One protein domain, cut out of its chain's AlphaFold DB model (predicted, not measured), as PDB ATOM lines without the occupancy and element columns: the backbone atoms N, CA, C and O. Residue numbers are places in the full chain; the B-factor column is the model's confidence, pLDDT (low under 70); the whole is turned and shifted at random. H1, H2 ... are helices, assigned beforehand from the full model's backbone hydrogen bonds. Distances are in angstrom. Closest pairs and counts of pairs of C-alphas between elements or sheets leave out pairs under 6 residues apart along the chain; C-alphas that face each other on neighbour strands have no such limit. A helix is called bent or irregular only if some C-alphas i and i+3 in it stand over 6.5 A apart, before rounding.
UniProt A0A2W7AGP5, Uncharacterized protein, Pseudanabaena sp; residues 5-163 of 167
ATOM      1  N   GLN A   5     137.191 242.803 277.008       83.44
ATOM      2  CA  GLN A   5     137.160 243.964 277.895       83.44
ATOM      3  C   GLN A   5     135.864 244.780 277.757       83.44
ATOM      4  O   GLN A   5     135.332 245.261 278.755       83.44
ATOM      5  N   ASP A   6     135.344 244.936 276.535       86.88
ATOM      6  CA  ASP A   6     134.106 245.686 276.291       86.88
ATOM      7  C   ASP A   6     132.893 244.969 276.895       86.88
ATOM      8  O   ASP A   6     132.006 245.616 277.456       86.88
ATOM      9  N   VAL A   7     132.871 243.634 276.814       86.38
ATOM     10  CA  VAL A   7     131.817 242.800 277.413       86.38
ATOM     11  C   VAL A   7     131.841 242.923 278.934       86.38
ATOM     12  O   VAL A   7     130.809 243.205 279.541       86.38
ATOM     13  N   GLU A   8     133.016 242.793 279.553       88.25
ATOM     14  CA  GLU A   8     133.148 242.919 281.006       88.25
ATOM     15  C   GLU A   8     132.761 244.323 281.499       88.25
ATOM     16  O   GLU A   8     132.034 244.454 282.485       88.25
ATOM     17  N   ASN A   9     133.176 245.382 280.794       91.06
ATOM     18  CA  ASN A   9     132.792 246.757 281.127       91.06
ATOM     19  C   ASN A   9     131.273 246.970 281.039       91.06
ATOM     20  O   ASN A   9     130.696 247.624 281.909       91.06
ATOM     21  N   ASN A  10     130.622 246.389 280.029       93.19
ATOM     22  CA  ASN A  10     129.169 246.446 279.895       93.19
ATOM     23  C   ASN A  10     128.462 245.721 281.054       93.19
ATOM     24  O   ASN A  10     127.528 246.262 281.640       93.19
ATOM     25  N   ILE A  11     128.945 244.537 281.449       93.81
ATOM     26  CA  ILE A  11     128.422 243.802 282.615       93.81
ATOM     27  C   ILE A  11     128.585 244.630 283.894       93.81
ATOM     28  O   ILE A  11     127.629 244.760 284.660       93.81
ATOM     29  N   LYS A  12     129.766 245.230 284.115       95.31
ATOM     30  CA  LYS A  12     130.021 246.119 285.263       95.31
ATOM     31  C   LYS A  12     129.039 247.282 285.298       95.31
ATOM     32  O   LYS A  12     128.485 247.575 286.356       95.31
ATOM     33  N   GLN A  13     128.815 247.930 284.156       96.50
ATOM     34  CA  GLN A  13     127.890 249.052 284.061       96.50
ATOM     35  C   GLN A  13     126.455 248.630 284.399       96.50
ATOM     36  O   GLN A  13     125.838 249.256 285.257       96.50
ATOM     37  N   ILE A  14     125.952 247.544 283.802       96.94
ATOM     38  CA  ILE A  14     124.594 247.049 284.077       96.94
ATOM     39  C   ILE A  14     124.441 246.693 285.561       96.94
ATOM     40  O   ILE A  14     123.461 247.082 286.193       96.94
ATOM     41  N   ALA A  15     125.424 246.005 286.146       96.75
ATOM     42  CA  ALA A  15     125.400 245.654 287.562       96.75
ATOM     43  C   ALA A  15     125.339 246.900 288.463       96.75
ATOM     44  O   ALA A  15     124.532 246.952 289.392       96.75
ATOM     45  N   LEU A  16     126.146 247.927 288.172       97.62
ATOM     46  CA  LEU A  16     126.112 249.198 288.901       97.62
ATOM     47  C   LEU A  16     124.763 249.908 288.759       97.62
ATOM     48  O   LEU A  16     124.259 250.437 289.749       97.62
ATOM     49  N   GLU A  17     124.170 249.910 287.565       97.81
ATOM     50  CA  GLU A  17     122.848 250.494 287.325       97.81
ATOM     51  C   GLU A  17     121.776 249.800 288.174       97.81
ATOM     52  O   GLU A  17     121.050 250.479 288.899       97.81
ATOM     53  N   LYS A  18     121.736 248.458 288.173       97.69
ATOM     54  CA  LYS A  18     120.791 247.673 288.990       97.69
ATOM     55  C   LYS A  18     120.979 247.909 290.489       97.69
ATOM     56  O   LYS A  18     120.002 248.101 291.209       97.69
ATOM     57  N   LEU A  19     122.225 247.944 290.963       97.00
ATOM     58  CA  LEU A  19     122.549 248.139 292.382       97.00
ATOM     59  C   LEU A  19     122.401 249.593 292.859       97.00
ATOM     60  O   LEU A  19     122.421 249.839 294.063       97.00
ATOM     61  N   SER A  20     122.243 250.546 291.936       95.94
ATOM     62  CA  SER A  20     121.980 251.958 292.248       95.94
ATOM     63  C   SER A  20     120.486 252.300 292.289       95.94
ATOM     64  O   SER A  20     120.130 253.427 292.640       95.94
ATOM     65  N   LEU A  21     119.607 251.357 291.926       95.56
ATOM     66  CA  LEU A  21     118.160 251.534 292.040       95.56
ATOM     67  C   LEU A  21     117.739 251.685 293.506       95.56
ATOM     68  O   LEU A  21     118.407 251.210 294.426       95.56
ATOM     69  N   VAL A  22     116.592 252.336 293.727       97.06
ATOM     70  CA  VAL A  22     115.986 252.418 295.061       97.06
ATOM     71  C   VAL A  22     115.698 250.993 295.552       97.06
ATOM     72  O   VAL A  22     114.947 250.286 294.874       97.06
ATOM     73  N   PRO A  23     116.248 250.570 296.709       98.00
ATOM     74  CA  PRO A  23     116.007 249.236 297.243       98.00
ATOM     75  C   PRO A  23     114.510 248.964 297.399       98.00
ATOM     76  O   PRO A  23     113.796 249.751 298.017       98.00
ATOM     77  N   SER A  24     114.041 247.868 296.810       98.12
ATOM     78  CA  SER A  24     112.633 247.466 296.772       98.12
ATOM     79  C   SER A  24     112.512 246.000 296.341       98.12
ATOM     80  O   SER A  24     113.482 245.405 295.873       98.12
ATOM     81  N   GLN A  25     111.315 245.411 296.453       97.88
ATOM     82  CA  GLN A  25     111.052 244.088 295.869       97.88
ATOM     83  C   GLN A  25     111.253 244.103 294.347       97.88
ATOM     84  O   GLN A  25     111.859 243.194 293.799       97.88
ATOM     85  N   GLU A  26     110.778 245.144 293.660       98.12
ATOM     86  CA  GLU A  26     110.876 245.251 292.199       98.12
ATOM     87  C   GLU A  26     112.334 245.298 291.718       98.12
ATOM     88  O   GLU A  26     112.698 244.566 290.802       98.12
ATOM     89  N   SER A  27     113.188 246.091 292.376       98.00
ATOM     90  CA  SER A  27     114.617 246.156 292.037       98.00
ATOM     91  C   SER A  27     115.356 244.849 292.336       98.00
ATOM     92  O   SER A  27     116.246 244.470 291.576       98.00
ATOM     93  N   LEU A  28     114.963 244.123 293.389       98.50
ATOM     94  CA  LEU A  28     115.503 242.793 293.672       98.50
ATOM     95  C   LEU A  28     115.108 241.777 292.595       98.50
ATOM     96  O   LEU A  28     115.963 241.037 292.114       98.50
ATOM     97  N   LEU A  29     113.835 241.747 292.200       98.19
ATOM     98  CA  LEU A  29     113.343 240.848 291.153       98.19
ATOM     99  C   LEU A  29     114.041 241.111 289.812       98.19
ATOM    100  O   LEU A  29     114.470 240.172 289.144       98.19
ATOM    101  N   ASP A  30     114.222 242.382 289.454       97.94
ATOM    102  CA  ASP A  30     114.961 242.800 288.258       97.94
ATOM    103  C   ASP A  30     116.439 242.360 288.308       97.94
ATOM    104  O   ASP A  30     116.970 241.830 287.328       97.94
ATOM    105  N   LEU A  31     117.096 242.479 289.471       98.19
ATOM    106  CA  LEU A  31     118.456 241.968 289.676       98.19
ATOM    107  C   LEU A  31     118.529 240.438 289.533       98.19
ATOM    108  O   LEU A  31     119.434 239.933 288.869       98.19
ATOM    109  N   ILE A  32     117.589 239.700 290.132       97.62
ATOM    110  CA  ILE A  32     117.520 238.229 290.066       97.62
ATOM    111  C   ILE A  32     117.359 237.762 288.624       97.62
ATOM    112  O   ILE A  32     118.095 236.875 288.184       97.62
ATOM    113  N   HIS A  33     116.422 238.375 287.901       97.12
ATOM    114  CA  HIS A  33     116.158 238.076 286.501       97.12
ATOM    115  C   HIS A  33     117.409 238.292 285.647       97.12
ATOM    116  O   HIS A  33     117.826 237.398 284.908       97.12
ATOM    117  N   TRP A  34     118.049 239.456 285.796       96.94
ATOM    118  CA  TRP A  34     119.277 239.768 285.072       96.94
ATOM    119  C   TRP A  34     120.412 238.799 285.414       96.94
ATOM    120  O   TRP A  34     121.057 238.299 284.497       96.94
ATOM    121  N   LEU A  35     120.638 238.487 286.695       96.44
ATOM    122  CA  LEU A  35     121.677 237.535 287.107       96.44
ATOM    123  C   LEU A  35     121.437 236.139 286.533       96.44
ATOM    124  O   LEU A  35     122.395 235.474 286.145       96.44
ATOM    125  N   ASP A  36     120.180 235.701 286.450       95.50
ATOM    126  CA  ASP A  36     119.852 234.386 285.904       95.50
ATOM    127  C   ASP A  36     120.162 234.283 284.413       95.50
ATOM    128  O   ASP A  36     120.740 233.290 283.970       95.50
ATOM    129  N   LEU A  37     119.843 235.336 283.657       94.25
ATOM    130  CA  LEU A  37     120.211 235.443 282.245       94.25
ATOM    131  C   LEU A  37     121.722 235.606 282.061       94.25
ATOM    132  O   LEU A  37     122.310 234.985 281.186       94.25
ATOM    133  N   ALA A  38     122.368 236.422 282.889       93.50
ATOM    134  CA  ALA A  38     123.794 236.689 282.769       93.50
ATOM    135  C   ALA A  38     124.649 235.482 283.177       93.50
ATOM    136  O   ALA A  38     125.768 235.360 282.712       93.50
ATOM    137  N   CYS A  39     124.162 234.575 284.025       92.25
ATOM    138  CA  CYS A  39     124.915 233.380 284.417       92.25
ATOM    139  C   CYS A  39     124.685 232.168 283.497       92.25
ATOM    140  O   CYS A  39     125.366 231.154 283.683       92.25
ATOM    141  N   SER A  40     123.730 232.206 282.554       80.50
ATOM    142  CA  SER A  40     123.340 231.012 281.787       80.50
ATOM    143  C   SER A  40     124.429 230.500 280.847       80.50
ATOM    144  O   SER A  40     124.526 229.290 280.658       80.50
ATOM    145  N   ASP A  41     125.264 231.396 280.319       72.56
ATOM    146  CA  ASP A  41     126.235 231.085 279.261       72.56
ATOM    147  C   ASP A  41     127.677 231.492 279.613       72.56
ATOM    148  O   ASP A  41     128.574 231.438 278.774       72.56
ATOM    149  N   GLU A  42     127.913 231.881 280.865       80.69
ATOM    150  CA  GLU A  42     129.189 232.443 281.303       80.69
ATOM    151  C   GLU A  42     130.083 231.427 282.028       80.69
ATOM    152  O   GLU A  42     129.606 230.507 282.712       80.69
ATOM    153  N   SER A  43     131.400 231.637 281.926       82.62
ATOM    154  CA  SER A  43     132.424 230.820 282.586       82.62
ATOM    155  C   SER A  43     132.283 230.814 284.113       82.62
ATOM    156  O   SER A  43     131.613 231.663 284.711       82.62
ATOM    157  N   LEU A  44     132.920 229.840 284.771       81.56
ATOM    158  CA  LEU A  44     132.893 229.718 286.232       81.56
ATOM    159  C   LEU A  44     133.558 230.900 286.941       81.56
ATOM    160  O   LEU A  44     133.184 231.223 288.053       81.56
ATOM    161  N   ASP A  45     134.512 231.578 286.330       83.94
ATOM    162  CA  ASP A  45     135.178 232.757 286.890       83.94
ATOM    163  C   ASP A  45     134.545 234.080 286.434       83.94
ATOM    164  O   ASP A  45     135.043 235.158 286.761       83.94
ATOM    165  N   SER A  46     133.427 234.015 285.709       91.94
ATOM    166  CA  SER A  46     132.775 235.194 285.151       91.94
ATOM    167  C   SER A  46     132.266 236.160 286.220       91.94
ATOM    168  O   SER A  46     131.812 235.785 287.309       91.94
ATOM    169  N   LEU A  47     132.281 237.444 285.868       93.81
ATOM    170  CA  LEU A  47     131.830 238.510 286.752       93.81
ATOM    171  C   LEU A  47     130.370 238.336 287.233       93.81
ATOM    172  O   LEU A  47     130.146 238.518 288.430       93.81
ATOM    173  N   PRO A  48     129.377 237.944 286.404       95.56
ATOM    174  CA  PRO A  48     128.012 237.708 286.885       95.56
ATOM    175  C   PRO A  48     127.922 236.633 287.973       95.56
ATOM    176  O   PRO A  48     127.238 236.840 288.978       95.56
ATOM    177  N   ARG A  49     128.664 235.522 287.837       95.06
ATOM    178  CA  ARG A  49     128.709 234.477 288.875       95.06
ATOM    179  C   ARG A  49     129.347 234.983 290.160       95.06
ATOM    180  O   ARG A  49     128.867 234.650 291.244       95.06
ATOM    181  N   GLN A  50     130.389 235.807 290.052       95.88
ATOM    182  CA  GLN A  50     131.008 236.445 291.214       95.88
ATOM    183  C   GLN A  50     130.048 237.407 291.918       95.88
ATOM    184  O   GLN A  50     129.939 237.358 293.143       95.88
ATOM    185  N   ILE A  51     129.296 238.214 291.162       96.94
ATOM    186  CA  ILE A  51     128.266 239.105 291.713       96.94
ATOM    187  C   ILE A  51     127.197 238.295 292.449       96.94
ATOM    188  O   ILE A  51     126.895 238.595 293.605       96.94
ATOM    189  N   LEU A  52     126.660 237.249 291.814       97.38
ATOM    190  CA  LEU A  52     125.653 236.389 292.430       97.38
ATOM    191  C   LEU A  52     126.186 235.753 293.718       97.38
ATOM    192  O   LEU A  52     125.578 235.898 294.774       97.38
ATOM    193  N   THR A  53     127.343 235.098 293.650       97.69
ATOM    194  CA  THR A  53     127.938 234.380 294.786       97.69
ATOM    195  C   THR A  53     128.182 235.305 295.971       97.69
ATOM    196  O   THR A  53     127.791 234.994 297.095       97.69
ATOM    197  N   ARG A  54     128.773 236.479 295.736       98.06
ATOM    198  CA  ARG A  54     128.998 237.478 296.788       98.06
ATOM    199  C   ARG A  54     127.693 238.050 297.333       98.06
ATOM    200  O   ARG A  54     127.563 238.213 298.545       98.06
ATOM    201  N   GLY A  55     126.684 238.232 296.483       98.06
ATOM    202  CA  GLY A  55     125.331 238.578 296.918       98.06
ATOM    203  C   GLY A  55     124.711 237.528 297.849       98.06
ATOM    204  O   GLY A  55     124.138 237.889 298.882       98.06
ATOM    205  N   VAL A  56     124.881 236.237 297.546       97.94
ATOM    206  CA  VAL A  56     124.458 235.114 298.406       97.94
ATOM    207  C   VAL A  56     125.204 235.117 299.740       97.94
ATOM    208  O   VAL A  56     124.581 234.933 300.783       97.94
ATOM    209  N   ILE A  57     126.515 235.368 299.737       98.44
ATOM    210  CA  ILE A  57     127.318 235.466 300.968       98.44
ATOM    211  C   ILE A  57     126.803 236.607 301.852       98.44
ATOM    212  O   ILE A  57     126.513 236.392 303.032       98.44
ATOM    213  N   ALA A  58     126.674 237.814 301.292       98.19
ATOM    214  CA  ALA A  58     126.291 239.010 302.039       98.19
ATOM    215  C   ALA A  58     124.885 238.881 302.644       98.19
ATOM    216  O   ALA A  58     124.694 239.091 303.844       98.19
ATOM    217  N   SER A  59     123.908 238.471 301.833       98.12
ATOM    218  CA  SER A  59     122.524 238.279 302.282       98.12
ATOM    219  C   SER A  59     122.365 237.055 303.199       98.12
ATOM    220  O   SER A  59     121.660 237.114 304.208       98.12
ATOM    221  N   GLY A  60     123.087 235.967 302.925       97.56
ATOM    222  CA  GLY A  60     123.083 234.749 303.731       97.56
ATOM    223  C   GLY A  60     123.631 234.943 305.142       97.56
ATOM    224  O   GLY A  60     123.098 234.370 306.096       97.56
ATOM    225  N   LYS A  61     124.655 235.787 305.314       98.00
ATOM    226  CA  LYS A  61     125.166 236.159 306.644       98.00
ATOM    227  C   LYS A  61     124.096 236.848 307.493       98.00
ATOM    228  O   LYS A  61     123.955 236.518 308.673       98.00
ATOM    229  N   GLU A  62     123.308 237.751 306.906       97.94
ATOM    230  CA  GLU A  62     122.207 238.391 307.636       97.94
ATOM    231  C   GLU A  62     121.072 237.397 307.922       97.94
ATOM    232  O   GLU A  62     120.551 237.394 309.038       97.94
ATOM    233  N   LEU A  63     120.758 236.474 307.001       97.06
ATOM    234  CA  LEU A  63     119.812 235.381 307.265       97.06
ATOM    235  C   LEU A  63     120.240 234.532 308.476       97.06
ATOM    236  O   LEU A  63     119.435 234.295 309.381       97.06
ATOM    237  N   MET A  64     121.506 234.102 308.515       97.31
ATOM    238  CA  MET A  64     122.076 233.316 309.618       97.31
ATOM    239  C   MET A  64     121.903 234.025 310.965       97.31
ATOM    240  O   MET A  64     121.475 233.408 311.943       97.31
ATOM    241  N   LYS A  65     122.191 235.330 311.004       96.38
ATOM    242  CA  LYS A  65     122.036 236.174 312.193       96.38
ATOM    243  C   LYS A  65     120.568 236.342 312.587       96.38
ATOM    244  O   LYS A  65     120.234 236.171 313.757       96.38
ATOM    245  N   LYS A  66     119.686 236.634 311.626       96.19
ATOM    246  CA  LYS A  66     118.247 236.852 311.844       96.19
ATOM    247  C   LYS A  66     117.549 235.608 312.391       96.19
ATOM    248  O   LYS A  66     116.711 235.721 313.285       96.19
ATOM    249  N   ARG A  67     117.891 234.431 311.860       95.75
ATOM    250  CA  ARG A  67     117.321 233.136 312.263       95.75
ATOM    251  C   ARG A  67     118.075 232.456 313.409       95.75
ATOM    252  O   ARG A  67     117.598 231.441 313.907       95.75
ATOM    253  N   ALA A  68     119.206 233.018 313.841       95.38
ATOM    254  CA  ALA A  68     120.080 232.457 314.870       95.38
ATOM    255  C   ALA A  68     120.444 230.983 314.603       95.38
ATOM    256  O   ALA A  68     120.447 230.147 315.510       95.38
ATOM    257  N   TYR A  69     120.728 230.652 313.339       94.38
ATOM    258  CA  TYR A  69     121.103 229.292 312.969       94.38
ATOM    259  C   TYR A  69     122.432 228.890 313.625       94.38
ATOM    260  O   TYR A  69     123.354 229.709 313.710       94.38
ATOM    261  N   PRO A  70     122.572 227.628 314.069       94.88
ATOM    262  CA  PRO A  70     123.835 227.152 314.613       94.88
ATOM    263  C   PRO A  70     124.911 227.115 313.519       94.88
ATOM    264  O   PRO A  70     124.620 226.957 312.334       94.88
ATOM    265  N   SER A  71     126.182 227.203 313.910       92.44
ATOM    266  CA  SER A  71     127.316 227.234 312.969       92.44
ATOM    267  C   SER A  71     127.469 225.967 312.118       92.44
ATOM    268  O   SER A  71     128.145 225.996 311.094       92.44
ATOM    269  N   ASN A  72     126.848 224.854 312.516       94.12
ATOM    270  CA  ASN A  72     126.834 223.600 311.762       94.12
ATOM    271  C   ASN A  72     125.633 223.462 310.806       94.12
ATOM    272  O   ASN A  72     125.516 222.429 310.141       94.12
ATOM    273  N   HIS A  73     124.751 224.466 310.742       97.00
ATOM    274  CA  HIS A  73     123.594 224.480 309.852       97.00
ATOM    275  C   HIS A  73     124.034 224.404 308.374       97.00
ATOM    276  O   HIS A  73     125.045 225.018 308.025       97.00
ATOM    277  N   PRO A  74     123.300 223.709 307.479       97.12
ATOM    278  CA  PRO A  74     123.674 223.591 306.064       97.12
ATOM    279  C   PRO A  74     123.958 224.932 305.373       97.12
ATOM    280  O   PRO A  74     124.985 225.066 304.721       97.12
ATOM    281  N   VAL A  75     123.131 225.957 305.616       96.62
ATOM    282  CA  VAL A  75     123.342 227.325 305.091       96.62
ATOM    283  C   VAL A  75     124.714 227.895 305.476       96.62
ATOM    284  O   VAL A  75     125.367 228.522 304.650       96.62
ATOM    285  N   ALA A  76     125.198 227.638 306.697       97.38
ATOM    286  CA  ALA A  76     126.512 228.111 307.135       97.38
ATOM    287  C   ALA A  76     127.646 227.480 306.315       97.38
ATOM    288  O   ALA A  76     128.599 228.166 305.949       97.38
ATOM    289  N   LYS A  77     127.524 226.184 305.997       97.31
ATOM    290  CA  LYS A  77     128.487 225.468 305.150       97.31
ATOM    291  C   LYS A  77     128.460 225.994 303.718       97.31
ATOM    292  O   LYS A  77     129.516 226.193 303.131       97.31
ATOM    293  N   THR A  78     127.273 226.279 303.188       98.25
ATOM    294  CA  THR A  78     127.117 226.858 301.849       98.25
ATOM    295  C   THR A  78     127.724 228.253 301.757       98.25
ATOM    296  O   THR A  78     128.421 228.532 300.788       98.25
ATOM    297  N   ILE A  79     127.549 229.101 302.778       98.25
ATOM    298  CA  ILE A  79     128.209 230.417 302.841       98.25
ATOM    299  C   ILE A  79     129.735 230.255 302.844       98.25
ATOM    300  O   ILE A  79     130.405 230.915 302.060       98.25
ATOM    301  N   GLN A  80     130.285 229.348 303.658       98.06
ATOM    302  CA  GLN A  80     131.735 229.096 303.693       98.06
ATOM    303  C   GLN A  80     132.274 228.595 302.345       98.06
ATOM    304  O   GLN A  80     133.342 229.016 301.903       98.06
ATOM    305  N   ALA A  81     131.538 227.708 301.674       98.12
ATOM    306  CA  ALA A  81     131.913 227.213 300.355       98.12
ATOM    307  C   ALA A  81     131.850 228.322 299.289       98.12
ATOM    308  O   ALA A  81     132.761 228.438 298.470       98.12
ATOM    309  N   ALA A  82     130.821 229.175 299.341       98.06
ATOM    310  CA  ALA A  82     130.691 230.345 298.479       98.06
ATOM    311  C   ALA A  82     131.840 231.344 298.694       98.06
ATOM    312  O   ALA A  82     132.387 231.856 297.721       98.06
ATOM    313  N   GLU A  83     132.245 231.593 299.945       98.19
ATOM    314  CA  GLU A  83     133.406 232.432 300.282       98.19
ATOM    315  C   GLU A  83     134.710 231.857 299.719       98.19
ATOM    316  O   GLU A  83     135.512 232.587 299.140       98.19
ATOM    317  N   ALA A  84     134.921 230.544 299.835       97.62
ATOM    318  CA  ALA A  84     136.100 229.899 299.261       97.62
ATOM    319  C   ALA A  84     136.141 230.051 297.729       97.62
ATOM    320  O   ALA A  84     137.188 230.366 297.161       97.62
ATOM    321  N   TYR A  85     134.997 229.877 297.066       97.75
ATOM    322  CA  TYR A  85     134.868 230.047 295.620       97.75
ATOM    323  C   TYR A  85     135.006 231.512 295.166       97.75
ATOM    324  O   TYR A  85     135.641 231.764 294.143       97.75
ATOM    325  N   SER A  86     134.501 232.493 295.921       96.50
ATOM    326  CA  SER A  86     134.640 233.918 295.570       96.50
ATOM    327  C   SER A  86     136.069 234.457 295.729       96.50
ATOM    328  O   SER A  86     136.423 235.470 295.121       96.50
ATOM    329  N   LEU A  87     136.893 233.781 296.535       95.31
ATOM    330  CA  LEU A  87     138.325 234.053 296.677       95.31
ATOM    331  C   LEU A  87     139.164 233.335 295.614       95.31
ATOM    332  O   LEU A  87     140.140 233.895 295.117       95.31
ATOM    333  N   ALA A  88     138.801 232.097 295.276       94.94
ATOM    334  CA  ALA A  88     139.514 231.265 294.313       94.94
ATOM    335  C   ALA A  88     138.515 230.545 293.387       94.94
ATOM    336  O   ALA A  88     138.141 229.400 293.669       94.94
ATOM    337  N   PRO A  89     138.096 231.179 292.270       93.88
ATOM    338  CA  PRO A  89     137.023 230.685 291.408       93.88
ATOM    339  C   PRO A  89     137.477 229.546 290.486       93.88
ATOM    340  O   PRO A  89     137.484 229.647 289.265       93.88
ATOM    341  N   THR A  90     137.891 228.441 291.095       95.00
ATOM    342  CA  THR A  90     138.255 227.200 290.408       95.00
ATOM    343  C   THR A  90     137.038 226.291 290.263       95.00
ATOM    344  O   THR A  90     136.096 226.387 291.048       95.00
ATOM    345  N   GLU A  91     137.084 225.363 289.307       94.81
ATOM    346  CA  GLU A  91     136.049 224.334 289.130       94.81
ATOM    347  C   GLU A  91     135.813 223.538 290.421       94.81
ATOM    348  O   GLU A  91     134.686 223.447 290.885       94.81
ATOM    349  N   ALA A  92     136.879 223.097 291.096       96.56
ATOM    350  CA  ALA A  92     136.764 222.367 292.359       96.56
ATOM    351  C   ALA A  92     136.101 223.188 293.485       96.56
ATOM    352  O   ALA A  92     135.351 222.640 294.295       96.56
ATOM    353  N   ALA A  93     136.375 224.496 293.558       96.88
ATOM    354  CA  ALA A  93     135.729 225.370 294.536       96.88
ATOM    355  C   ALA A  93     134.249 225.595 294.194       96.88
ATOM    356  O   ALA A  93     133.405 225.579 295.092       96.88
ATOM    357  N   PHE A  94     133.933 225.746 292.904       95.94
ATOM    358  CA  PHE A  94     132.555 225.843 292.436       95.94
ATOM    359  C   PHE A  94     131.775 224.554 292.707       95.94
ATOM    360  O   PHE A  94     130.691 224.631 293.270       95.94
ATOM    361  N   ASP A  95     132.333 223.381 292.412       96.44
ATOM    362  CA  ASP A  95     131.700 222.084 292.681       96.44
ATOM    363  C   ASP A  95     131.403 221.891 294.171       96.44
ATOM    364  O   ASP A  95     130.336 221.405 294.555       96.44
ATOM    365  N   TYR A  96     132.330 222.312 295.038       97.25
ATOM    366  CA  TYR A  96     132.126 222.267 296.482       97.25
ATOM    367  C   TYR A  96     131.008 223.215 296.945       97.25
ATOM    368  O   TYR A  96     130.172 222.829 297.774       97.25
ATOM    369  N   TYR A  97     130.961 224.433 296.397       97.88
ATOM    370  CA  TYR A  97     129.861 225.370 296.627       97.88
ATOM    371  C   TYR A  97     128.532 224.799 296.125       97.88
ATOM    372  O   TYR A  97     127.575 224.748 296.895       97.88
ATOM    373  N   PHE A  98     128.502 224.278 294.901       96.75
ATOM    374  CA  PHE A  98     127.322 223.700 294.273       96.75
ATOM    375  C   PHE A  98     126.759 222.534 295.085       96.75
ATOM    376  O   PHE A  98     125.578 222.521 295.430       96.75
ATOM    377  N   HIS A  99     127.612 221.594 295.495       97.31
ATOM    378  CA  HIS A  99     127.198 220.474 296.336       97.31
ATOM    379  C   HIS A  99     126.698 220.929 297.717       97.31
ATOM    380  O   HIS A  99     125.741 220.370 298.257       97.31
ATOM    381  N   SER A 100     127.320 221.953 298.306       97.56
ATOM    382  CA  SER A 100     126.853 222.521 299.577       97.56
ATOM    383  C   SER A 100     125.477 223.176 299.419       97.56
ATOM    384  O   SER A 100     124.585 222.898 300.221       97.56
ATOM    385  N   ALA A 101     125.279 223.947 298.344       96.69
ATOM    386  CA  ALA A 101     124.017 224.599 298.004       96.69
ATOM    387  C   ALA A 101     122.879 223.594 297.774       96.69
ATOM    388  O   ALA A 101     121.794 223.766 298.332       96.69
ATOM    389  N   THR A 102     123.145 222.487 297.070       96.06
ATOM    390  CA  THR A 102     122.198 221.365 296.923       96.06
ATOM    391  C   THR A 102     121.707 220.854 298.279       96.06
ATOM    392  O   THR A 102     120.511 220.671 298.499       96.06
ATOM    393  N   ASN A 103     122.624 220.669 299.232       95.50
ATOM    394  CA  ASN A 103     122.296 220.187 300.578       95.50
ATOM    395  C   ASN A 103     121.614 221.248 301.465       95.50
ATOM    396  O   ASN A 103     121.154 220.927 302.563       95.50
ATOM    397  N   SER A 104     121.558 222.502 301.017       94.31
ATOM    398  CA  SER A 104     120.882 223.608 301.695       94.31
ATOM    399  C   SER A 104     119.713 224.178 300.895       94.31
ATOM    400  O   SER A 104     119.317 225.312 301.163       94.31
ATOM    401  N   TYR A 105     119.172 223.431 299.924       91.56
ATOM    402  CA  TYR A 105     118.092 223.902 299.058       91.56
ATOM    403  C   TYR A 105     116.973 224.616 299.852       91.56
ATOM    404  O   TYR A 105     116.509 224.076 300.864       91.56
ATOM    405  N   PRO A 106     116.499 225.798 299.404       91.75
ATOM    406  CA  PRO A 106     116.830 226.498 298.152       91.75
ATOM    407  C   PRO A 106     117.944 227.564 298.286       91.75
ATOM    408  O   PRO A 106     117.905 228.575 297.592       91.75
ATOM    409  N   PHE A 107     118.904 227.391 299.203       94.31
ATOM    410  CA  PHE A 107     119.965 228.377 299.443       94.31
ATOM    411  C   PHE A 107     121.200 228.155 298.548       94.31
ATOM    412  O   PHE A 107     121.894 227.147 298.701       94.31
ATOM    413  N   GLY A 108     121.511 229.134 297.691       92.88
ATOM    414  CA  GLY A 108     122.689 229.159 296.809       92.88
ATOM    415  C   GLY A 108     122.500 228.513 295.426       92.88
ATOM    416  O   GLY A 108     121.410 228.090 295.048       92.88
ATOM    417  N   THR A 109     123.591 228.445 294.658       91.44
ATOM    418  CA  THR A 109     123.643 227.863 293.303       91.44
ATOM    419  C   THR A 109     123.894 226.357 293.383       91.44
ATOM    420  O   THR A 109     125.046 225.943 293.401       91.44
ATOM    421  N   GLY A 110     122.837 225.545 293.464       90.81
ATOM    422  CA  GLY A 110     122.916 224.081 293.588       90.81
ATOM    423  C   GLY A 110     121.831 223.348 292.794       90.81
ATOM    424  O   GLY A 110     121.145 223.939 291.962       90.81
ATOM    425  N   GLU A 111     121.649 222.055 293.064       85.19
ATOM    426  CA  GLU A 111     120.522 221.288 292.526       85.19
ATOM    427  C   GLU A 111     119.204 221.675 293.217       85.19
ATOM    428  O   GLU A 111     119.135 221.845 294.436       85.19
ATOM    429  N   GLY A 112     118.137 221.753 292.420       78.00
ATOM    430  CA  GLY A 112     116.775 222.058 292.858       78.00
ATOM    431  C   GLY A 112     116.176 223.240 292.092       78.00
ATOM    432  O   GLY A 112     116.886 224.161 291.702       78.00
ATOM    433  N   CYS A 113     114.861 223.209 291.842       76.56
ATOM    434  CA  CYS A 113     114.200 224.246 291.046       76.56
ATOM    435  C   CYS A 113     113.499 225.277 291.934       76.56
ATOM    436  O   CYS A 113     112.352 225.072 292.332       76.56
ATOM    437  N   TYR A 114     114.186 226.388 292.218       89.12
ATOM    438  CA  TYR A 114     113.581 227.562 292.848       89.12
ATOM    439  C   TYR A 114     113.384 228.670 291.808       89.12
ATOM    440  O   TYR A 114     114.245 229.521 291.596       89.12
ATOM    441  N   ALA A 115     112.243 228.616 291.124       91.69
ATOM    442  CA  ALA A 115     111.789 229.664 290.222       91.69
ATOM    443  C   ALA A 115     111.002 230.722 291.004       91.69
ATOM    444  O   ALA A 115     110.071 230.383 291.743       91.69
ATOM    445  N   VAL A 116     111.354 231.994 290.831       93.62
ATOM    446  CA  VAL A 116     110.658 233.104 291.488       93.62
ATOM    447  C   VAL A 116     109.323 233.343 290.787       93.62
ATOM    448  O   VAL A 116     109.274 233.671 289.600       93.62
ATOM    449  N   LYS A 117     108.219 233.160 291.516       92.06
ATOM    450  CA  LYS A 117     106.859 233.187 290.945       92.06
ATOM    451  C   LYS A 117     106.492 234.563 290.406       92.06
ATOM    452  O   LYS A 117     105.809 234.676 289.393       92.06
ATOM    453  N   GLU A 118     106.962 235.599 291.079       93.44
ATOM    454  CA  GLU A 118     106.728 237.007 290.784       93.44
ATOM    455  C   GLU A 118     107.326 237.420 289.431       93.44
ATOM    456  O   GLU A 118     106.866 238.389 288.832       93.44
ATOM    457  N   LEU A 119     108.293 236.654 288.913       92.94
ATOM    458  CA  LEU A 119     108.863 236.843 287.578       92.94
ATOM    459  C   LEU A 119     108.002 236.221 286.458       92.94
ATOM    460  O   LEU A 119     108.326 236.368 285.283       92.94
ATOM    461  N   GLY A 120     106.893 235.552 286.795       89.31
ATOM    462  CA  GLY A 120     105.918 235.041 285.825       89.31
ATOM    463  C   GLY A 120     106.294 233.713 285.157       89.31
ATOM    464  O   GLY A 120     105.686 233.348 284.151       89.31
ATOM    465  N   TYR A 121     107.268 232.987 285.706       87.12
ATOM    466  CA  TYR A 121     107.742 231.705 285.179       87.12
ATOM    467  C   TYR A 121     107.060 230.508 285.852       87.12
ATOM    468  O   TYR A 121     106.649 230.575 287.012       87.12
ATOM    469  N   ALA A 122     106.940 229.398 285.118       77.56
ATOM    470  CA  ALA A 122     106.294 228.172 285.593       77.56
ATOM    471  C   ALA A 122     107.296 227.070 285.982       77.56
ATOM    472  O   ALA A 122     106.894 226.054 286.553       77.56
ATOM    473  N   GLY A 123     108.585 227.255 285.694       83.25
ATOM    474  CA  GLY A 123     109.638 226.300 285.997       83.25
ATOM    475  C   GLY A 123     111.026 226.922 285.871       83.25
ATOM    476  O   GLY A 123     111.254 228.072 286.230       83.25
ATOM    477  N   CYS A 124     111.981 226.128 285.395       87.19
ATOM    478  CA  CYS A 124     113.389 226.506 285.386       87.19
ATOM    479  C   CYS A 124     113.793 227.235 284.077       87.19
ATOM    480  O   CYS A 124     114.853 226.957 283.506       87.19
ATOM    481  N   GLU A 125     112.935 228.106 283.534       90.12
ATOM    482  CA  GLU A 125     113.221 228.878 282.316       90.12
ATOM    483  C   GLU A 125     114.305 229.958 282.545       90.12
ATOM    484  O   GLU A 125     114.478 230.416 283.675       90.12
ATOM    485  N   PRO A 126     115.052 230.394 281.508       90.44
ATOM    486  CA  PRO A 126     115.987 231.514 281.639       90.44
ATOM    487  C   PRO A 126     115.293 232.790 282.132       90.44
ATOM    488  O   PRO A 126     114.280 233.207 281.567       90.44
ATOM    489  N   GLY A 127     115.862 233.410 283.162       91.94
ATOM    490  CA  GLY A 127     115.307 234.594 283.810       91.94
ATOM    491  C   GLY A 127     114.391 234.282 284.996       91.94
ATOM    492  O   GLY A 127     113.927 235.223 285.632       91.94
ATOM    493  N   SER A 128     114.134 233.006 285.307       93.56
ATOM    494  CA  SER A 128     113.306 232.578 286.451       93.56
ATOM    495  C   SER A 128     114.027 232.653 287.796       93.56
ATOM    496  O   SER A 128     113.392 232.572 288.849       93.56
ATOM    497  N   GLY A 129     115.357 232.751 287.769       92.56
ATOM    498  CA  GLY A 129     116.220 232.666 288.946       92.56
ATOM    499  C   GLY A 129     116.619 231.242 289.329       92.56
ATOM    500  O   GLY A 129     117.438 231.052 290.229       92.56
ATOM    501  N   CYS A 130     116.078 230.232 288.647       91.75
ATOM    502  CA  CYS A 130     116.352 228.848 288.988       91.75
ATOM    503  C   CYS A 130     117.728 228.372 288.507       91.75
ATOM    504  O   CYS A 130     118.453 227.756 289.283       91.75
ATOM    505  N   LYS A 131     118.084 228.594 287.235       88.12
ATOM    506  CA  LYS A 131     119.259 227.944 286.623       88.12
ATOM    507  C   LYS A 131     120.568 228.416 287.240       88.12
ATOM    508  O   LYS A 131     121.484 227.625 287.442       88.12
ATOM    509  N   SER A 132     120.649 229.709 287.523       92.38
ATOM    510  CA  SER A 132     121.789 230.318 288.206       92.38
ATOM    511  C   SER A 132     121.753 230.127 289.723       92.38
ATOM    512  O   SER A 132     122.776 230.301 290.383       92.38
ATOM    513  N   GLY A 133     120.587 229.806 290.289       93.88
ATOM    514  CA  GLY A 133     120.328 229.868 291.725       93.88
ATOM    515  C   GLY A 133     120.088 231.285 292.260       93.88
ATOM    516  O   GLY A 133     119.982 231.446 293.474       93.88
ATOM    517  N   SER A 134     119.976 232.320 291.412       95.88
ATOM    518  CA  SER A 134     119.717 233.700 291.858       95.88
ATOM    519  C   SER A 134     118.387 233.874 292.593       95.88
ATOM    520  O   SER A 134     118.261 234.773 293.425       95.88
ATOM    521  N   GLY A 135     117.430 232.962 292.396       95.81
ATOM    522  CA  GLY A 135     116.184 232.914 293.160       95.81
ATOM    523  C   GLY A 135     116.390 232.742 294.672       95.81
ATOM    524  O   GLY A 135     115.538 233.154 295.456       95.81
ATOM    525  N   THR A 136     117.555 232.253 295.118       96.69
ATOM    526  CA  THR A 136     117.911 232.241 296.546       96.69
ATOM    527  C   THR A 136     117.835 233.630 297.191       96.69
ATOM    528  O   THR A 136     117.566 233.721 298.386       96.69
ATOM    529  N   LEU A 137     118.065 234.710 296.434       97.56
ATOM    530  CA  LEU A 137     118.026 236.077 296.959       97.56
ATOM    531  C   LEU A 137     116.596 236.493 297.323       97.56
ATOM    532  O   LEU A 137     116.388 237.134 298.352       97.56
ATOM    533  N   ASP A 138     115.613 236.068 296.528       97.25
ATOM    534  CA  ASP A 138     114.191 236.237 296.837       97.25
ATOM    535  C   ASP A 138     113.793 235.383 298.049       97.25
ATOM    536  O   ASP A 138     113.133 235.872 298.966       97.25
ATOM    537  N   GLN A 139     114.303 234.145 298.142       95.31
ATOM    538  CA  GLN A 139     114.073 233.313 299.326       95.31
ATOM    539  C   GLN A 139     114.570 233.983 300.616       95.31
ATOM    540  O   GLN A 139     113.870 233.969 301.630       95.31
ATOM    541  N   ILE A 140     115.758 234.592 300.584       96.94
ATOM    542  CA  ILE A 140     116.304 235.323 301.733       96.94
ATOM    543  C   ILE A 140     115.476 236.585 302.010       96.94
ATOM    544  O   ILE A 140     115.258 236.941 303.171       96.94
ATOM    545  N   ALA A 141     114.975 237.251 300.968       97.44
ATOM    546  CA  ALA A 141     114.162 238.454 301.100       97.44
ATOM    547  C   ALA A 141     112.835 238.216 301.835       97.44
ATOM    548  O   ALA A 141     112.401 239.117 302.553       97.44
ATOM    549  N   TYR A 142     112.241 237.017 301.769       94.56
ATOM    550  CA  TYR A 142     111.079 236.670 302.609       94.56
ATOM    551  C   TYR A 142     111.363 236.790 304.115       94.56
ATOM    552  O   TYR A 142     110.453 237.046 304.901       94.56
ATOM    553  N   GLU A 143     112.619 236.605 304.520       95.56
ATOM    554  CA  GLU A 143     113.048 236.567 305.920       95.56
ATOM    555  C   GLU A 143     113.656 237.886 306.395       95.56
ATOM    556  O   GLU A 143     113.441 238.336 307.527       95.56
ATOM    557  N   VAL A 144     114.466 238.486 305.524       96.62
ATOM    558  CA  VAL A 144     115.302 239.651 305.829       96.62
ATOM    559  C   VAL A 144     114.681 240.945 305.291       96.62
ATOM    560  O   VAL A 144     114.925 242.017 305.842       96.62
ATOM    561  N   GLY A 145     113.812 240.848 304.283       98.06
ATOM    562  CA  GLY A 145     113.237 241.968 303.544       98.06
ATOM    563  C   GLY A 145     114.061 242.317 302.302       98.06
ATOM    564  O   GLY A 145     115.285 242.426 302.363       98.06
ATOM    565  N   ALA A 146     113.387 242.535 301.169       98.12
ATOM    566  CA  ALA A 146     114.042 242.799 299.884       98.12
ATOM    567  C   ALA A 146     114.903 244.068 299.869       98.12
ATOM    568  O   ALA A 146     115.987 244.065 299.291       98.12
ATOM    569  N   GLU A 147     114.461 245.136 300.545       98.44
ATOM    570  CA  GLU A 147     115.261 246.360 300.662       98.44
ATOM    571  C   GLU A 147     116.608 246.095 301.337       98.44
ATOM    572  O   GLU A 147     117.634 246.626 300.916       98.44
ATOM    573  N   GLU A 148     116.605 245.273 302.386       98.50
ATOM    574  CA  GLU A 148     117.812 244.956 303.136       98.50
ATOM    575  C   GLU A 148     118.724 244.029 302.333       98.50
ATOM    576  O   GLU A 148     119.923 244.284 302.252       98.50
ATOM    577  N   VAL A 149     118.165 243.026 301.647       98.44
ATOM    578  CA  VAL A 149     118.926 242.187 300.705       98.44
ATOM    579  C   VAL A 149     119.610 243.049 299.639       98.44
ATOM    580  O   VAL A 149     120.822 242.936 299.461       98.44
ATOM    581  N   MET A 150     118.886 243.969 298.994       98.44
ATOM    582  CA  MET A 150     119.468 244.884 298.004       98.44
ATOM    583  C   MET A 150     120.576 245.763 298.595       98.44
ATOM    584  O   MET A 150     121.631 245.908 297.979       98.44
ATOM    585  N   ARG A 151     120.386 246.315 299.803       98.56
ATOM    586  CA  ARG A 151     121.424 247.114 300.481       98.56
ATOM    587  C   ARG A 151     122.673 246.296 300.793       98.56
ATOM    588  O   ARG A 151     123.779 246.797 300.595       98.56
ATOM    589  N   LEU A 152     122.514 245.061 301.266       98.50
ATOM    590  CA  LEU A 152     123.628 244.162 301.580       98.50
ATOM    591  C   LEU A 152     124.415 243.793 300.322       98.50
ATOM    592  O   LEU A 152     125.641 243.891 300.329       98.50
ATOM    593  N   ILE A 153     123.721 243.441 299.235       98.19
ATOM    594  CA  ILE A 153     124.362 243.145 297.948       98.19
ATOM    595  C   ILE A 153     125.084 244.390 297.426       98.19
ATOM    596  O   ILE A 153     126.252 244.311 297.066       98.19
ATOM    597  N   ALA A 154     124.440 245.560 297.420       98.00
ATOM    598  CA  ALA A 154     125.074 246.788 296.943       98.00
ATOM    599  C   ALA A 154     126.328 247.144 297.758       98.00
ATOM    600  O   ALA A 154     127.349 247.513 297.181       98.00
ATOM    601  N   LYS A 155     126.279 246.986 299.087       97.75
ATOM    602  CA  LYS A 155     127.419 247.238 299.977       97.75
ATOM    603  C   LYS A 155     128.615 246.328 299.679       97.75
ATOM    604  O   LYS A 155     129.741 246.803 299.747       97.75
ATOM    605  N   GLU A 156     128.364 245.060 299.367       96.44
ATOM    606  CA  GLU A 156     129.398 244.074 299.021       96.44
ATOM    607  C   GLU A 156     129.948 244.298 297.602       96.44
ATOM    608  O   GLU A 156     131.151 244.271 297.365       96.44
ATOM    609  N   ILE A 157     129.066 244.527 296.628       97.06
ATOM    610  CA  ILE A 157     129.421 244.441 295.208       97.06
ATOM    611  C   ILE A 157     129.898 245.776 294.631       97.06
ATOM    612  O   ILE A 157     130.795 245.793 293.790       97.06
ATOM    613  N   VAL A 158     129.322 246.910 295.040       96.88
ATOM    614  CA  VAL A 158     129.657 248.211 294.430       96.88
ATOM    615  C   VAL A 158     131.143 248.573 294.580       96.88
ATOM    616  O   VAL A 158     131.720 248.992 293.571       96.88
ATOM    617  N   PRO A 159     131.795 248.403 295.751       94.69
ATOM    618  CA  PRO A 159     133.231 248.665 295.883       94.69
ATOM    619  C   PRO A 159     134.068 247.805 294.927       94.69
ATOM    620  O   PRO A 159     134.910 248.330 294.195       94.69
ATOM    621  N   LEU A 160     133.748 246.506 294.837       91.69
ATOM    622  CA  LEU A 160     134.397 245.560 293.926       91.69
ATOM    623  C   LEU A 160     134.301 246.022 292.465       91.69
ATOM    624  O   LEU A 160     135.304 246.047 291.752       91.69
ATOM    625  N   LEU A 161     133.109 246.427 292.017       94.06
ATOM    626  CA  LEU A 161     132.891 246.878 290.638       94.06
ATOM    627  C   LEU A 161     133.615 248.191 290.314       94.06
ATOM    628  O   LEU A 161     133.978 248.415 289.159       94.06
ATOM    629  N   LYS A 162     133.844 249.044 291.318       92.56
ATOM    630  CA  LYS A 162     134.597 250.301 291.180       92.56
ATOM    631  C   LYS A 162     136.112 250.127 291.298       92.56
ATOM    632  O   LYS A 162     136.843 251.083 291.050       92.56
ATOM    633  N   GLY A 163     136.590 248.934 291.654       86.31
ATOM    634  CA  GLY A 163     138.007 248.688 291.932       86.31
ATOM    635  C   GLY A 163     138.483 249.306 293.250       86.31
ATOM    636  O   GLY A 163     139.685 249.493 293.443       86.31
TER     637      GLY A 163
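AT A GLANCE: This is residues 5 to 163 of the 167 residues of an uncharacterized protein of Pseudanabaena sp (UniProt A0A2W7AGP5). One long helix, H3, runs through the middle of a compact helical body, with H1, H2, H6 and H7 on one side of it and the hairpin of H4 and H5 on the other. H1, H2, H3 and H7 make an up-and-down bundle, each helix running against the one before it in the chain; a long loop, residues 103 to 135, leads from H5 to H6. The printed part has 159 residues with seven named helices, H1 to H7 in order, and no named strand; the class is all helix, the radius of gyration of the C-alphas 14.2 A, the spans 42 by 32 by 32 A.

HOW THE PARTS SIT: Start at H3, residues 47 to 67, the hub, touching five helices. H7, residues 146 to 162, touches it at a steep tilt of 42 degrees, closest at the C-alphas of Gly 55 and Ile 153, 4.8 A. H6, residues 136 to 144, touches H3 at Leu 63 and Val 144, C-alphas 6.4 A apart. H4, residues 74 to 87, forms a hairpin with H3, closest C-alphas Ile 57 and Ile 79, 5.5 A. H5, residues 91 to 102, forms a hairpin with H4, closest C-alphas Ala 81 and Tyr 97, 4.6 A, and is apart from H3. H2, residues 25 to 38, touches H3 with residues 35 to 38 alone, closest C-alphas Ala 38 and Pro 48, 6.0 A. H1, residues 5 to 19, touches H7, closest C-alphas Leu 19 and Ala 154, 5.4 A. Every O i to N i+4 pair is within hydrogen-bond range in H1, H2, H4 and H5, against 16 of 17 in H3, 4 of 5 in H6 and 11 of 13 in H7.

IN THESE COORDINATES: Find C-alpha 47 at (131.830, 238.510, 286.752); H3 runs 29.8 A to C-alpha 67. H1 begins at (137.160, 243.964, 277.895) and is 21.0 A long. H7, 23.5 A, ends at (134.597, 250.301, 291.180); it has a kink of 32 degrees near residue 156 and is only just irregular, C-alphas 156 and 159 being 6.8 A apart.

THE WHOLE: The farthest C-alphas, Asp 6 and Pro 70, are 43.8 A apart. The printed part has no cut, the link from H5 to H6 is long, and no printed residue is under 70 in pLDDT.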